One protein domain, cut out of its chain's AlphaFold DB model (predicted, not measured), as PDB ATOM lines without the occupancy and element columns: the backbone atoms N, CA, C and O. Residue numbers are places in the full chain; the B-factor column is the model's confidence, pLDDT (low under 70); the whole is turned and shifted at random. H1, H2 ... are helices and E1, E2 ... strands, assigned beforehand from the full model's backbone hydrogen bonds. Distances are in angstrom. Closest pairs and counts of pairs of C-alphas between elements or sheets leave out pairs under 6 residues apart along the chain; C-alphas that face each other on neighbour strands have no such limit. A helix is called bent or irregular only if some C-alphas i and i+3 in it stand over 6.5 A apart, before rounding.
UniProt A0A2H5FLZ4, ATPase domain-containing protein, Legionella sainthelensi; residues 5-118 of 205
ATOM      1  N   VAL A   5     207.279 214.806 228.426       53.59
ATOM      2  CA  VAL A   5     208.390 215.438 227.687       53.59
ATOM      3  C   VAL A   5     209.423 214.425 227.165       53.59
ATOM      4  O   VAL A   5     209.696 214.480 225.967       53.59
ATOM      5  N   PRO A   6     209.916 213.443 227.952       49.84
ATOM      6  CA  PRO A   6     210.779 212.384 227.410       49.84
ATOM      7  C   PRO A   6     210.074 211.595 226.302       49.84
ATOM      8  O   PRO A   6     210.663 211.254 225.283       49.84
ATOM      9  N   VAL A   7     208.766 211.384 226.468       51.66
ATOM     10  CA  VAL A   7     207.935 210.645 225.519       51.66
ATOM     11  C   VAL A   7     207.636 211.446 224.244       51.66
ATOM     12  O   VAL A   7     207.657 210.888 223.150       51.66
ATOM     13  N   ASN A   8     207.389 212.755 224.331       52.47
ATOM     14  CA  ASN A   8     207.250 213.585 223.130       52.47
ATOM     15  C   ASN A   8     208.588 213.770 222.399       52.47
ATOM     16  O   ASN A   8     208.587 213.852 221.175       52.47
ATOM     17  N   GLY A   9     209.720 213.753 223.110       57.31
ATOM     18  CA  GLY A   9     211.030 213.589 222.485       57.31
ATOM     19  C   GLY A   9     211.132 212.284 221.702       57.31
ATOM     20  O   GLY A   9     211.469 212.319 220.522       57.31
ATOM     21  N   ALA A  10     210.735 211.161 222.307       55.91
ATOM     22  CA  ALA A  10     210.716 209.850 221.651       55.91
ATOM     23  C   ALA A  10     209.815 209.799 220.414       55.91
ATOM     24  O   ALA A  10     210.175 209.174 219.416       55.91
ATOM     25  N   LYS A  11     208.694 210.528 220.407       52.62
ATOM     26  CA  LYS A  11     207.871 210.712 219.197       52.62
ATOM     27  C   LYS A  11     208.613 211.419 218.056       52.62
ATOM     28  O   LYS A  11     208.304 211.147 216.902       52.62
ATOM     29  N   ASN A  12     209.588 212.270 218.372       62.56
ATOM     30  CA  ASN A  12     210.443 212.974 217.413       62.56
ATOM     31  C   ASN A  12     211.815 212.291 217.216       62.56
ATOM     32  O   ASN A  12     212.718 212.892 216.642       62.56
ATOM     33  N   GLY A  13     211.989 211.053 217.699       71.00
ATOM     34  CA  GLY A  13     213.231 210.280 217.571       71.00
ATOM     35  C   GLY A  13     214.275 210.505 218.673       71.00
ATOM     36  O   GLY A  13     215.322 209.864 218.643       71.00
ATOM     37  N   ALA A  14     214.012 211.362 219.664       84.12
ATOM     38  CA  ALA A  14     214.906 211.582 220.803       84.12
ATOM     39  C   ALA A  14     214.727 210.505 221.882       84.12
ATOM     40  O   ALA A  14     213.606 210.198 222.273       84.12
ATOM     41  N   LYS A  15     215.813 209.950 222.424       92.38
ATOM     42  CA  LYS A  15     215.705 208.944 223.489       92.38
ATOM     43  C   LYS A  15     215.606 209.598 224.873       92.38
ATOM     44  O   LYS A  15     216.374 210.507 225.195       92.38
ATOM     45  N   GLY A  16     214.663 209.129 225.686       94.31
ATOM     46  CA  GLY A  16     214.336 209.663 227.006       94.31
ATOM     47  C   GLY A  16     214.709 208.726 228.155       94.31
ATOM     48  O   GLY A  16     214.290 207.574 228.183       94.31
ATOM     49  N   LEU A  17     215.476 209.216 229.126       96.25
ATOM     50  CA  LEU A  17     215.855 208.506 230.344       96.25
ATOM     51  C   LEU A  17     215.065 209.085 231.519       96.25
ATOM     52  O   LEU A  17     215.176 210.274 231.806       96.25
ATOM     53  N   LEU A  18     214.292 208.255 232.212       95.56
ATOM     54  CA  LEU A  18     213.604 208.612 233.451       95.56
ATOM     55  C   LEU A  18     214.277 207.903 234.624       95.56
ATOM     56  O   LEU A  18     214.315 206.675 234.683       95.56
ATOM     57  N   ILE A  19     214.794 208.692 235.558       95.56
ATOM     58  CA  ILE A  19     215.421 208.232 236.792       95.56
ATOM     59  C   ILE A  19     214.462 208.564 237.923       95.56
ATOM     60  O   ILE A  19     214.271 209.741 238.230       95.56
ATOM     61  N   THR A  20     213.849 207.544 238.523       94.75
ATOM     62  CA  THR A  20     212.959 207.724 239.670       94.75
ATOM     63  C   THR A  20     213.598 207.264 240.978       94.75
ATOM     64  O   THR A  20     214.307 206.264 240.998       94.75
ATOM     65  N   PHE A  21     213.357 207.981 242.070       92.31
ATOM     66  CA  PHE A  21     213.901 207.688 243.405       92.31
ATOM     67  C   PHE A  21     212.835 207.203 244.388       92.31
ATOM     68  O   PHE A  21     213.149 206.615 245.418       92.31
ATOM     69  N   GLU A  22     211.564 207.440 244.078       86.56
ATOM     70  CA  GLU A  22     210.461 207.197 245.005       86.56
ATOM     71  C   GLU A  22     209.559 206.091 244.462       86.56
ATOM     72  O   GLU A  22     209.384 205.036 245.084       86.56
ATOM     73  N   GLU A  23     209.039 206.293 243.253       85.69
ATOM     74  CA  GLU A  23     207.987 205.459 242.697       85.69
ATOM     75  C   GLU A  23     208.509 204.149 242.079       85.69
ATOM     76  O   GLU A  23     209.552 204.119 241.421       85.69
ATOM     77  N   PRO A  24     207.767 203.036 242.221       92.25
ATOM     78  CA  PRO A  24     208.003 201.845 241.419       92.25
ATOM     79  C   PRO A  24     207.824 202.139 239.926       92.25
ATOM     80  O   PRO A  24     206.866 202.807 239.530       92.25
ATOM     81  N   VAL A  25     208.691 201.558 239.090       92.75
ATOM     82  CA  VAL A  25     208.619 201.705 237.626       92.75
ATOM     83  C   VAL A  25     207.226 201.342 237.105       92.75
ATOM     84  O   VAL A  25     206.638 202.115 236.355       92.75
ATOM     85  N   GLU A  26     206.643 200.233 237.569       92.75
ATOM     86  CA  GLU A  26     205.318 199.787 237.116       92.75
ATOM     87  C   GLU A  26     204.216 200.825 237.388       92.75
ATOM     88  O   GLU A  26     203.357 201.059 236.537       92.75
ATOM     89  N   SER A  27     204.267 201.527 238.524       91.69
ATOM     90  CA  SER A  27     203.306 202.590 238.847       91.69
ATOM     91  C   SER A  27     203.382 203.750 237.850       91.69
ATOM     92  O   SER A  27     202.347 204.285 237.438       91.69
ATOM     93  N   ILE A  28     204.593 204.121 237.424       90.44
ATOM     94  CA  ILE A  28     204.819 205.151 236.402       90.44
ATOM     95  C   ILE A  28     204.238 204.698 235.060       90.44
ATOM     96  O   ILE A  28     203.522 205.467 234.408       90.44
ATOM     97  N   LEU A  29     204.489 203.445 234.668       90.88
ATOM     98  CA  LEU A  29     204.008 202.883 233.404       90.88
ATOM     99  C   LEU A  29     202.481 202.799 233.363       90.88
ATOM    100  O   LEU A  29     201.869 203.297 232.417       90.88
ATOM    101  N   ILE A  30     201.846 202.278 234.418       90.94
ATOM    102  CA  ILE A  30     200.382 202.225 234.540       90.94
ATOM    103  C   ILE A  30     199.777 203.626 234.399       90.94
ATOM    104  O   ILE A  30     198.792 203.808 233.676       90.94
ATOM    105  N   ARG A  31     200.355 204.636 235.063       88.19
ATOM    106  CA  ARG A  31     199.877 206.021 234.943       88.19
ATOM    107  C   ARG A  31     200.055 206.562 233.529       88.19
ATOM    108  O   ARG A  31     199.128 207.191 233.033       88.19
ATOM    109  N   GLY A  32     201.186 206.291 232.876       86.44
ATOM    110  CA  GLY A  32     201.427 206.658 231.477       86.44
ATOM    111  C   GLY A  32     200.372 206.081 230.530       86.44
ATOM    112  O   GLY A  32     199.757 206.829 229.768       86.44
ATOM    113  N   ARG A  33     200.077 204.780 230.656       87.81
ATOM    114  CA  ARG A  33     199.037 204.095 229.869       87.81
ATOM    115  C   ARG A  33     197.660 204.746 230.056       87.81
ATOM    116  O   ARG A  33     196.961 204.998 229.078       87.81
ATOM    117  N   LYS A  34     197.283 205.090 231.296       87.00
ATOM    118  CA  LYS A  34     195.978 205.709 231.617       87.00
ATOM    119  C   LYS A  34     195.749 207.078 230.970       87.00
ATOM    120  O   LYS A  34     194.597 207.441 230.746       87.00
ATOM    121  N   ILE A  35     196.811 207.822 230.667       84.19
ATOM    122  CA  ILE A  35     196.733 209.123 229.982       84.19
ATOM    123  C   ILE A  35     197.120 209.024 228.499       84.19
ATOM    124  O   ILE A  35     197.563 210.004 227.906       84.19
ATOM    125  N   ASN A  36     196.966 207.833 227.907       81.31
ATOM    126  CA  ASN A  36     197.186 207.558 226.484       81.31
ATOM    127  C   ASN A  36     198.593 207.933 225.985       81.31
ATOM    128  O   ASN A  36     198.797 208.397 224.860       81.31
ATOM    129  N   ILE A  37     199.589 207.730 226.844       80.88
ATOM    130  CA  ILE A  37     200.995 207.790 226.468       80.88
ATOM    131  C   ILE A  37     201.433 206.369 226.111       80.88
ATOM    132  O   ILE A  37     201.317 205.460 226.931       80.88
ATOM    133  N   SER A  38     201.964 206.177 224.899       81.81
ATOM    134  CA  SER A  38     202.418 204.877 224.372       81.81
ATOM    135  C   SER A  38     203.737 204.395 224.995       81.81
ATOM    136  O   SER A  38     204.675 204.063 224.276       81.81
ATOM    137  N   VAL A  39     203.829 204.394 226.328       86.88
ATOM    138  CA  VAL A  39     205.051 204.063 227.080       86.88
ATOM    139  C   VAL A  39     205.634 202.708 226.685       86.88
ATOM    140  O   VAL A  39     206.841 202.619 226.488       86.88
ATOM    141  N   ASP A  40     204.788 201.696 226.474       89.25
ATOM    142  CA  ASP A  40     205.218 200.333 226.143       89.25
ATOM    143  C   ASP A  40     205.989 200.290 224.814       89.25
ATOM    144  O   ASP A  40     207.093 199.760 224.754       89.25
ATOM    145  N   LYS A  41     205.493 200.988 223.783       89.00
ATOM    146  CA  LYS A  41     206.172 201.091 222.481       89.00
ATOM    147  C   LYS A  41     207.565 201.716 222.600       89.00
ATOM    148  O   LYS A  41     208.484 201.305 221.896       89.00
ATOM    149  N   PHE A  42     207.712 202.733 223.451       90.38
ATOM    150  CA  PHE A  42     208.994 203.417 223.631       90.38
ATOM    151  C   PHE A  42     209.986 202.594 224.460       90.38
ATOM    152  O   PHE A  42     211.190 202.688 224.237       90.38
ATOM    153  N   LEU A  43     209.497 201.771 225.390       91.75
ATOM    154  CA  LEU A  43     210.328 200.802 226.103       91.75
ATOM    155  C   LEU A  43     210.818 199.703 225.153       91.75
ATOM    156  O   LEU A  43     212.015 199.436 225.095       91.75
ATOM    157  N   GLU A  44     209.909 199.109 224.375       91.94
ATOM    158  CA  GLU A  44     210.210 198.007 223.450       91.94
ATOM    159  C   GLU A  44     211.238 198.394 222.383       91.94
ATOM    160  O   GLU A  44     212.123 197.607 222.056       91.94
ATOM    161  N   ASN A  45     211.155 199.615 221.852       90.69
ATOM    162  CA  ASN A  45     212.094 200.103 220.841       90.69
ATOM    163  C   ASN A  45     213.342 200.797 221.431       90.69
ATOM    164  O   ASN A  45     214.137 201.359 220.678       90.69
ATOM    165  N   GLY A  46     213.500 200.799 222.760       91.94
ATOM    166  CA  GLY A  46     214.652 201.373 223.462       91.94
ATOM    167  C   GLY A  46     214.749 202.904 223.443       91.94
ATOM    168  O   GLY A  46     215.782 203.449 223.831       91.94
ATOM    169  N   SER A  47     213.711 203.619 222.998       91.69
ATOM    170  CA  SER A  47     213.682 205.091 223.025       91.69
ATOM    171  C   SER A  47     213.262 205.677 224.372       91.69
ATOM    172  O   SER A  47     213.448 206.867 224.603       91.69
ATOM    173  N   LEU A  48     212.736 204.859 225.281       93.25
ATOM    174  CA  LEU A  48     212.499 205.210 226.674       93.25
ATOM    175  C   LEU A  48     213.218 204.200 227.564       93.25
ATOM    176  O   LEU A  48     213.060 202.994 227.397       93.25
ATOM    177  N   LYS A  49     213.958 204.694 228.554       95.31
ATOM    178  CA  LYS A  49     214.492 203.881 229.646       95.31
ATOM    179  C   LYS A  49     214.007 204.451 230.963       95.31
ATOM    180  O   LYS A  49     214.134 205.649 231.194       95.31
ATOM    181  N   VAL A  50     213.461 203.597 231.817       94.81
ATOM    182  CA  VAL A  50     213.019 203.977 233.158       94.81
ATOM    183  C   VAL A  50     213.804 203.158 234.167       94.81
ATOM    184  O   VAL A  50     213.770 201.930 234.114       94.81
ATOM    185  N   ILE A  51     214.514 203.826 235.070       95.00
ATOM    186  CA  ILE A  51     215.219 203.175 236.173       95.00
ATOM    187  C   ILE A  51     214.712 203.709 237.501       95.00
ATOM    188  O   ILE A  51     214.416 204.896 237.631       95.00
ATOM    189  N   ARG A  52     214.642 202.823 238.493       94.25
ATOM    190  CA  ARG A  52     214.451 203.209 239.885       94.25
ATOM    191  C   ARG A  52     215.791 203.127 240.598       94.25
ATOM    192  O   ARG A  52     216.432 202.084 240.558       94.25
ATOM    193  N   VAL A  53     216.191 204.217 241.234       92.69
ATOM    194  CA  VAL A  53     217.376 204.286 242.085       92.69
ATOM    195  C   VAL A  53     216.930 204.082 243.523       92.69
ATOM    196  O   VAL A  53     216.074 204.813 244.016       92.69
ATOM    197  N   ASN A  54     217.504 203.083 244.187       86.19
ATOM    198  CA  ASN A  54     217.358 202.919 245.625       86.19
ATOM    199  C   ASN A  54     218.503 203.682 246.319       86.19
ATOM    200  O   ASN A  54     219.661 203.352 246.056       86.19
ATOM    201  N   PRO A  55     218.207 204.672 247.189       78.00
ATOM    202  CA  PRO A  55     219.197 205.398 247.992       78.00
ATOM    203  C   PRO A  55     220.277 204.516 248.629       78.00
ATOM    204  O   PRO A  55     221.440 204.894 248.668       78.00
ATOM    205  N   MET A  56     219.899 203.317 249.082       77.94
ATOM    206  CA  MET A  56     220.795 202.417 249.811       77.94
ATOM    207  C   MET A  56     221.689 201.551 248.914       77.94
ATOM    208  O   MET A  56     222.531 200.817 249.424       77.94
ATOM    209  N   GLU A  57     221.491 201.577 247.595       84.56
ATOM    210  CA  GLU A  57     222.126 200.630 246.665       84.56
ATOM    211  C   GLU A  57     223.014 201.307 245.617       84.56
ATOM    212  O   GLU A  57     223.679 200.614 244.849       84.56
ATOM    213  N   VAL A  58     223.020 202.642 245.546       86.88
ATOM    214  CA  VAL A  58     223.685 203.373 244.463       86.88
ATOM    215  C   VAL A  58     224.553 204.494 245.008       86.88
ATOM    216  O   VAL A  58     224.071 205.422 245.650       86.88
ATOM    217  N   TYR A  59     225.836 204.447 244.658       88.75
ATOM    218  CA  TYR A  59     226.772 205.537 244.918       88.75
ATOM    219  C   TYR A  59     226.621 206.659 243.870       88.75
ATOM    220  O   TYR A  59     226.333 206.367 242.703       88.75
ATOM    221  N   PRO A  60     226.892 207.935 244.214       87.12
ATOM    222  CA  PRO A  60     226.792 209.053 243.270       87.12
ATOM    223  C   PRO A  60     227.596 208.844 241.983       87.12
ATOM    224  O   PRO A  60     227.096 209.104 240.889       87.12
ATOM    225  N   ASP A  61     228.815 208.310 242.096       87.75
ATOM    226  CA  ASP A  61     229.682 208.043 240.945       87.75
ATOM    227  C   ASP A  61     229.131 206.934 240.042       87.75
ATOM    228  O   ASP A  61     229.279 207.003 238.821       87.75
ATOM    229  N   GLN A  62     228.446 205.939 240.615       91.44
ATOM    230  CA  GLN A  62     227.767 204.900 239.838       91.44
ATOM    231  C   GLN A  62     226.576 205.480 239.077       91.44
ATOM    232  O   GLN A  62     226.415 205.195 237.890       91.44
ATOM    233  N   LEU A  63     225.774 206.334 239.724       92.44
ATOM    234  CA  LEU A  63     224.673 207.027 239.060       92.44
ATOM    235  C   LEU A  63     225.190 207.925 237.932       92.44
ATOM    236  O   LEU A  63     224.656 207.889 236.824       92.44
ATOM    237  N   LEU A  64     226.246 208.703 238.187       90.81
ATOM    238  CA  LEU A  64     226.856 209.558 237.175       90.81
ATOM    239  C   LEU A  64     227.392 208.723 236.010       90.81
ATOM    240  O   LEU A  64     227.080 209.037 234.867       90.81
ATOM    241  N   SER A  65     228.144 207.652 236.282       93.44
ATOM    242  CA  SER A  65     228.677 206.738 235.264       93.44
ATOM    243  C   SER A  65     227.570 206.110 234.415       93.44
ATOM    244  O   SER A  65     227.673 206.098 233.188       93.44
ATOM    245  N   PHE A  66     226.474 205.679 235.042       95.12
ATOM    246  CA  PHE A  66     225.301 205.181 234.332       95.12
ATOM    247  C   PHE A  66     224.699 206.253 233.414       95.12
ATOM    248  O   PHE A  66     224.458 205.992 232.236       95.12
ATOM    249  N   VAL A  67     224.493 207.472 233.922       95.69
ATOM    250  CA  VAL A  67     223.985 208.587 233.108       95.69
ATOM    251  C   VAL A  67     224.929 208.883 231.943       95.69
ATOM    252  O   VAL A  67     224.449 209.079 230.827       95.69
ATOM    253  N   ARG A  68     226.250 208.843 232.163       95.00
ATOM    254  CA  ARG A  68     227.240 209.017 231.092       95.00
ATOM    255  C   ARG A  68     227.063 207.997 229.988       95.00
ATOM    256  O   ARG A  68     226.942 208.371 228.829       95.00
ATOM    257  N   GLN A  69     226.976 206.721 230.355       96.00
ATOM    258  CA  GLN A  69     226.769 205.647 229.391       96.00
ATOM    259  C   GLN A  69     225.498 205.883 228.563       96.00
ATOM    260  O   GLN A  69     225.514 205.723 227.344       96.00
ATOM    261  N   MET A  70     224.401 206.287 229.211       96.50
ATOM    262  CA  MET A  70     223.140 206.529 228.511       96.50
ATOM    263  C   MET A  70     223.233 207.716 227.543       96.50
ATOM    264  O   MET A  70     222.722 207.647 226.429       96.50
ATOM    265  N   VAL A  71     223.886 208.805 227.934       95.31
ATOM    266  CA  VAL A  71     223.941 210.020 227.110       95.31
ATOM    267  C   VAL A  71     224.998 209.914 226.003       95.31
ATOM    268  O   VAL A  71     224.687 210.178 224.844       95.31
ATOM    269  N   GLU A  72     226.217 209.474 226.322       94.56
ATOM    270  CA  GLU A  72     227.346 209.439 225.377       94.56
ATOM    271  C   GLU A  72     227.279 208.255 224.407       94.56
ATOM    272  O   GLU A  72     227.543 208.421 223.217       94.56
ATOM    273  N   HIS A  73     226.938 207.059 224.899       93.62
ATOM    274  CA  HIS A  73     227.000 205.832 224.095       93.62
ATOM    275  C   HIS A  73     225.638 205.406 223.558       93.62
ATOM    276  O   HIS A  73     225.542 204.931 222.430       93.62
ATOM    277  N   GLU A  74     224.577 205.590 224.342       94.56
ATOM    278  CA  GLU A  74     223.225 205.192 223.934       94.56
ATOM    279  C   GLU A  74     222.418 206.340 223.307       94.56
ATOM    280  O   GLU A  74     221.313 206.106 222.806       94.56
ATOM    281  N   HIS A  75     222.968 207.561 223.287       93.31
ATOM    282  CA  HIS A  75     222.383 208.770 222.693       93.31
ATOM    283  C   HIS A  75     221.031 209.183 223.296       93.31
ATOM    284  O   HIS A  75     220.110 209.604 222.589       93.31
ATOM    285  N   PHE A  76     220.897 209.067 224.618       94.69
ATOM    286  CA  PHE A  76     219.789 209.670 225.355       94.69
ATOM    287  C   PHE A  76     219.967 211.184 225.448       94.69
ATOM    288  O   PHE A  76     220.944 211.672 226.004       94.69
ATOM    289  N   SER A  77     218.998 211.929 224.920       93.50
ATOM    290  CA  SER A  77     219.041 213.394 224.816       93.50
ATOM    291  C   SER A  77     217.983 214.092 225.668       93.50
ATOM    292  O   SER A  77     217.948 215.320 225.731       93.50
ATOM    293  N   ILE A  78     217.134 213.329 226.364       94.94
ATOM    294  CA  ILE A  78     216.233 213.850 227.394       94.94
ATOM    295  C   ILE A  78     216.437 213.052 228.674       94.94
ATOM    296  O   ILE A  78     216.286 211.834 228.668       94.94
ATOM    297  N   VAL A  79     216.731 213.732 229.779       96.12
ATOM    298  CA  VAL A  79     216.922 213.106 231.092       96.12
ATOM    299  C   VAL A  79     215.960 213.723 232.096       96.12
ATOM    300  O   VAL A  79     215.920 214.936 232.271       96.12
ATOM    301  N   MET A  80     215.174 212.888 232.764       95.44
ATOM    302  CA  MET A  80     214.229 213.287 233.798       95.44
ATOM    303  C   MET A  80     214.638 212.697 235.143       95.44
ATOM    304  O   MET A  80     214.861 211.493 235.245       95.44
ATOM    305  N   ILE A  81     214.703 213.544 236.168       93.88
ATOM    306  CA  ILE A  81     215.045 213.182 237.547       93.88
ATOM    307  C   ILE A  81     213.799 213.376 238.414       93.88
ATOM    308  O   ILE A  81     213.345 214.511 238.587       93.88
ATOM    309  N   ASP A  82     213.248 212.275 238.932       92.12
ATOM    310  CA  ASP A  82     211.992 212.236 239.688       92.12
ATOM    311  C   ASP A  82     212.115 211.517 241.046       92.12
ATOM    312  O   ASP A  82     212.075 210.297 241.130       92.12
ATOM    313  N   SER A  83     212.271 212.193 242.171       90.75
ATOM    314  CA  SER A  83     212.190 213.632 242.405       90.75
ATOM    315  C   SER A  83     213.542 214.179 242.882       90.75
ATOM    316  O   SER A  83     214.455 213.428 243.230       90.75
ATOM    317  N   LEU A  84     213.677 215.505 242.948       89.38
ATOM    318  CA  LEU A  84     214.813 216.158 243.604       89.38
ATOM    319  C   LEU A  84     214.901 215.817 245.097       89.38
ATOM    320  O   LEU A  84     216.005 215.753 245.634       89.38
ATOM    321  N   ARG A  85     213.761 215.583 245.758       86.94
ATOM    322  CA  ARG A  85     213.711 215.145 247.158       86.94
ATOM    323  C   ARG A  85     214.307 213.749 247.297       86.94
ATOM    324  O   ARG A  85     215.199 213.547 248.113       86.94
ATOM    325  N   GLY A  86     213.862 212.804 246.474       89.31
ATOM    326  CA  GLY A  86     214.417 211.455 246.464       89.31
ATOM    327  C   GLY A  86     215.904 211.439 246.094       89.31
ATOM    328  O   GLY A  86     216.678 210.728 246.729       89.31
ATOM    329  N   TYR A  87     216.329 212.284 245.148       90.31
ATOM    330  CA  TYR A  87     217.748 212.467 244.827       90.31
ATOM    331  C   TYR A  87     218.547 213.006 246.022       90.31
ATOM    332  O   TYR A  87     219.639 212.515 246.286       90.31
ATOM    333  N   HIS A  88     218.016 213.985 246.765       87.88
ATOM    334  CA  HIS A  88     218.656 214.489 247.984       87.88
ATOM    335  C   HIS A  88     218.893 213.368 248.989       87.88
ATOM    336  O   HIS A  88     220.030 213.160 249.391       87.88
ATOM    337  N   ILE A  89     217.846 212.612 249.325       87.69
ATOM    338  CA  ILE A  89     217.932 211.493 250.273       87.69
ATOM    339  C   ILE A  89     218.944 210.444 249.789       87.69
ATOM    340  O   ILE A  89     219.704 209.908 250.582       87.69
ATOM    341  N   ALA A  90     218.999 210.172 248.482       88.31
ATOM    342  CA  ALA A  90     219.948 209.214 247.915       88.31
ATOM    343  C   ALA A  90     221.413 209.666 247.969       88.31
ATOM    344  O   ALA A  90     222.309 208.830 247.902       88.31
ATOM    345  N   MET A  91     221.668 210.972 248.034       88.94
ATOM    346  CA  MET A  91     223.006 211.538 247.844       88.94
ATOM    347  C   MET A  91     223.540 212.272 249.082       88.94
ATOM    348  O   MET A  91     224.699 212.688 249.072       88.94
ATOM    349  N   GLU A  92     222.730 212.440 250.133       86.56
ATOM    350  CA  GLU A  92     223.052 213.279 251.298       86.56
ATOM    351  C   GLU A  92     224.295 212.819 252.067       86.56
ATOM    352  O   GLU A  92     225.075 213.651 252.530       86.56
ATOM    353  N   GLU A  93     224.545 211.510 252.136       87.00
ATOM    354  CA  GLU A  93     225.719 210.954 252.823       87.00
ATOM    355  C   GLU A  93     227.036 211.220 252.077       87.00
ATOM    356  O   GLU A  93     228.119 211.149 252.659       87.00
ATOM    357  N   TYR A  94     226.966 211.563 250.789       86.12
ATOM    358  CA  TYR A  94     228.134 211.683 249.918       86.12
ATOM    359  C   TYR A  94     228.552 213.131 249.653       86.12
ATOM    360  O   TYR A  94     229.403 213.388 248.800       86.12
ATOM    361  N   GLY A  95     227.933 214.102 250.325       84.31
ATOM    362  CA  GLY A  95     228.259 215.519 250.203       84.31
ATOM    363  C   GLY A  95     227.029 216.398 250.025       84.31
ATOM    364  O   GLY A  95     225.894 216.002 250.271       84.31
ATOM    365  N   THR A  96     227.247 217.641 249.598       83.94
ATOM    366  CA  THR A  96     226.130 218.582 249.446       83.94
ATOM    367  C   THR A  96     225.305 218.254 248.204       83.94
ATOM    368  O   THR A  96     225.861 218.100 247.113       83.94
ATOM    369  N   LEU A  97     223.974 218.246 248.344       80.06
ATOM    370  CA  LEU A  97     223.046 218.108 247.216       80.06
ATOM    371  C   LEU A  97     223.401 219.063 246.074       80.06
ATOM    372  O   LEU A  97     223.430 218.658 244.915       80.06
ATOM    373  N   ASN A  98     223.668 220.330 246.407       82.81
ATOM    374  CA  ASN A  98     223.986 221.351 245.416       82.81
ATOM    375  C   ASN A  98     225.203 220.954 244.579       82.81
ATOM    376  O   ASN A  98     225.141 221.064 243.363       82.81
ATOM    377  N   ALA A  99     226.281 220.451 245.187       84.38
ATOM    378  CA  ALA A  99     227.464 220.038 244.434       84.38
ATOM    379  C   ALA A  99     227.162 218.874 243.474       84.38
ATOM    380  O   ALA A  99     227.499 218.958 242.291       84.38
ATOM    381  N   HIS A 100     226.487 217.828 243.958       86.38
ATOM    382  CA  HIS A 100     226.158 216.641 243.157       86.38
ATOM    383  C   HIS A 100     225.215 216.967 242.004       86.38
ATOM    384  O   HIS A 100     225.489 216.633 240.847       86.38
ATOM    385  N   LEU A 101     224.148 217.707 242.299       88.31
ATOM    386  CA  LEU A 101     223.161 218.099 241.307       88.31
ATOM    387  C   LEU A 101     223.751 219.080 240.282       88.31
ATOM    388  O   LEU A 101     223.529 218.906 239.085       88.31
ATOM    389  N   CYS A 102     224.553 220.062 240.714       87.88
ATOM    390  CA  CYS A 102     225.289 220.950 239.808       87.88
ATOM    391  C   CYS A 102     226.193 220.160 238.862       87.88
ATOM    392  O   CYS A 102     226.220 220.439 237.666       87.88
ATOM    393  N   ASN A 103     226.943 219.185 239.381       89.06
ATOM    394  CA  ASN A 103     227.857 218.393 238.566       89.06
ATOM    395  C   ASN A 103     227.094 217.580 237.508       89.06
ATOM    396  O   ASN A 103     227.449 217.614 236.329       89.06
ATOM    397  N   LEU A 104     225.998 216.929 237.911       91.25
ATOM    398  CA  LEU A 104     225.131 216.171 237.013       91.25
ATOM    399  C   LEU A 104     224.502 217.062 235.931       91.25
ATOM    400  O   LEU A 104     224.600 216.744 234.749       91.25
ATOM    401  N   ILE A 105     223.915 218.201 236.307       90.81
ATOM    402  CA  ILE A 105     223.294 219.135 235.355       90.81
ATOM    403  C   ILE A 105     224.337 219.713 234.397       90.81
ATOM    404  O   ILE A 105     224.117 219.727 233.190       90.81
ATOM    405  N   ASN A 106     225.500 220.143 234.894       89.88
ATOM    406  CA  ASN A 106     226.574 220.657 234.040       89.88
ATOM    407  C   ASN A 106     227.088 219.593 233.066       89.88
ATOM    408  O   ASN A 106     227.472 219.904 231.939       89.88
ATOM    409  N   TYR A 107     227.129 218.333 233.494       92.31
ATOM    410  CA  TYR A 107     227.468 217.223 232.620       92.31
ATOM    411  C   TYR A 107     226.407 217.006 231.529       92.31
ATOM    412  O   TYR A 107     226.766 216.931 230.356       92.31
ATOM    413  N   LEU A 108     225.121 216.981 231.887       94.00
ATOM    414  CA  LEU A 108     224.017 216.838 230.933       94.00
ATOM    415  C   LEU A 108     223.968 218.001 229.931       94.00
ATOM    416  O   LEU A 108     223.887 217.767 228.729       94.00
ATOM    417  N   ASN A 109     224.129 219.239 230.404       90.06
ATOM    418  CA  ASN A 109     224.149 220.436 229.562       90.06
ATOM    419  C   ASN A 109     225.305 220.422 228.550       90.06
ATOM    420  O   ASN A 109     225.108 220.790 227.397       90.06
ATOM    421  N   ARG A 110     226.507 219.978 228.954       91.56
ATOM    422  CA  ARG A 110     227.663 219.846 228.041       91.56
ATOM    423  C   ARG A 110     227.453 218.803 226.948       91.56
ATOM    424  O   ARG A 110     228.071 218.914 225.900       91.56
ATOM    425  N   ASN A 111     226.602 217.815 227.205       91.56
ATOM    426  CA  ASN A 111     226.206 216.802 226.233       91.56
ATOM    427  C   ASN A 111     224.888 217.158 225.525       91.56
ATOM    428  O   ASN A 111     224.247 216.283 224.950       91.56
ATOM    429  N   GLU A 112     224.458 218.423 225.604       89.56
ATOM    430  CA  GLU A 112     223.254 218.940 224.942       89.56
ATOM    431  C   GLU A 112     221.962 218.180 225.315       89.56
ATOM    432  O   GLU A 112     220.964 218.208 224.594       89.56
ATOM    433  N   ALA A 113     221.951 217.516 226.477       93.06
ATOM    434  CA  ALA A 113     220.797 216.778 226.959       93.06
ATOM    435  C   ALA A 113     219.788 217.721 227.629       93.06
ATOM    436  O   ALA A 113     220.098 218.453 228.573       93.06
ATOM    437  N   THR A 114     218.531 217.654 227.192       92.56
ATOM    438  CA  THR A 114     217.430 218.364 227.847       92.56
ATOM    439  C   THR A 114     217.138 217.714 229.194       92.56
ATOM    440  O   THR A 114     216.699 216.565 229.257       92.56
ATOM    441  N   THR A 115     217.339 218.461 230.278       93.50
ATOM    442  CA  THR A 115     217.151 217.949 231.640       93.50
ATOM    443  C   THR A 115     215.846 218.451 232.255       93.50
ATOM    444  O   THR A 115     215.550 219.645 232.236       93.50
ATOM    445  N   LEU A 116     215.071 217.539 232.837       93.19
ATOM    446  CA  LEU A 116     213.844 217.823 233.575       93.19
ATOM    447  C   LEU A 116     214.039 217.433 235.032       93.19
ATOM    448  O   LEU A 116     214.261 216.266 235.350       93.19
ATOM    449  N   LEU A 117     213.917 218.411 235.918       91.88
ATOM    450  CA  LEU A 117     214.022 218.200 237.354       91.88
ATOM    451  C   LEU A 117     212.642 218.301 237.969       91.88
ATOM    452  O   LEU A 117     211.952 219.312 237.815       91.88
ATOM    453  N   ILE A 118     212.246 217.255 238.676       90.88
ATOM    454  CA  ILE A 118     210.957 217.226 239.334       90.88
ATOM    455  C   ILE A 118     211.123 217.613 240.795       90.88
ATOM    456  O   ILE A 118     211.619 216.840 241.608       90.88
TER     457      ILE A 118
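This is residues 5 to 118 of the 205 residues of the protein "ATPase domain-containing protein" of Legionella sainthelensi (UniProt A0A2H5FLZ4). A twisted slab of four parallel strands stands in the middle of three layers: H4 and H6, side by side, cover one face and run along the strands, while H1 and H2 are on the other face. H5 sits by the last residues of E1 and E4, and H3 grazes the sheet near the first residue of E2. The printed part has 114 residues, with six named helices and four named strands in the order H1 E1 H2 H3 E2 H4 E3 H5 H6 E4; the sheet runs E2 E1 E3 E4. The class is mixed, and the whole is compact, with a radius of gyration of the C-alphas of 13.7 A and spans of 39 by 29 by 19 A.

H1, residues 5 to 11, is on the sheet at a height over the sheet of 8.1 A and lies over E1, residues 15 to 20, while E3 only just falls short, with 2 of the 7 C-alphas of H1 falling on it against 5 on E1; the closest C-alphas of H1 and E1, those of Pro 6 and Gly 16, are 4.5 A apart. H2, residues 25 to 34, is on the same face and stands up from the sheet, rising 43 degrees. H2 touches H3, residues 39 to 44, at a steep tilt of 57 degrees; their closest C-alphas, Gly 32 and Val 39, are 6.3 A apart. These helices join E1 to its parallel neighbour E2, residues 48 to 52, in a right-handed strand-helix-strand unit; N 49 and O 16 are within hydrogen-bond range at 2.9 A. A split unit, with E1 between its strands, runs from E2 through H4, residues 60 to 73, to E3, residues 76 to 82; N 17 and O 78 of E1 and E3 are 2.8 A apart. H5, residues 84 to 94, and H6, residues 97 to 110, lead from E3 to its parallel neighbour E4, residues 114 to 118, where N 116 and O 79 are 2.8 A apart. H4 and H6 only just touch, with 3 pairs of C-alphas within 8 A, Leu 64 and Leu 104 closest at 6.8 A. H5 is irregular, C-alphas 90 and 93 being 7.8 A apart; 5 of its 7 O i to N i+4 pairs are within hydrogen-bond range, and in the other five helices every pair is.

H1 begins at C-alpha 5, (208.390, 215.438, 227.687), and E4 ends at C-alpha 118, (210.957, 217.226, 239.334). From first to last C-alpha H6 measures 19.8 A, H4 19.4 A, and E1 and E3 16.5 A each.

The C-alphas farthest apart, Asn 36 and Gly 95, are 39.9 A apart. The printed part has no cut and no long link. Residues 5 to 12 have pLDDT under 70.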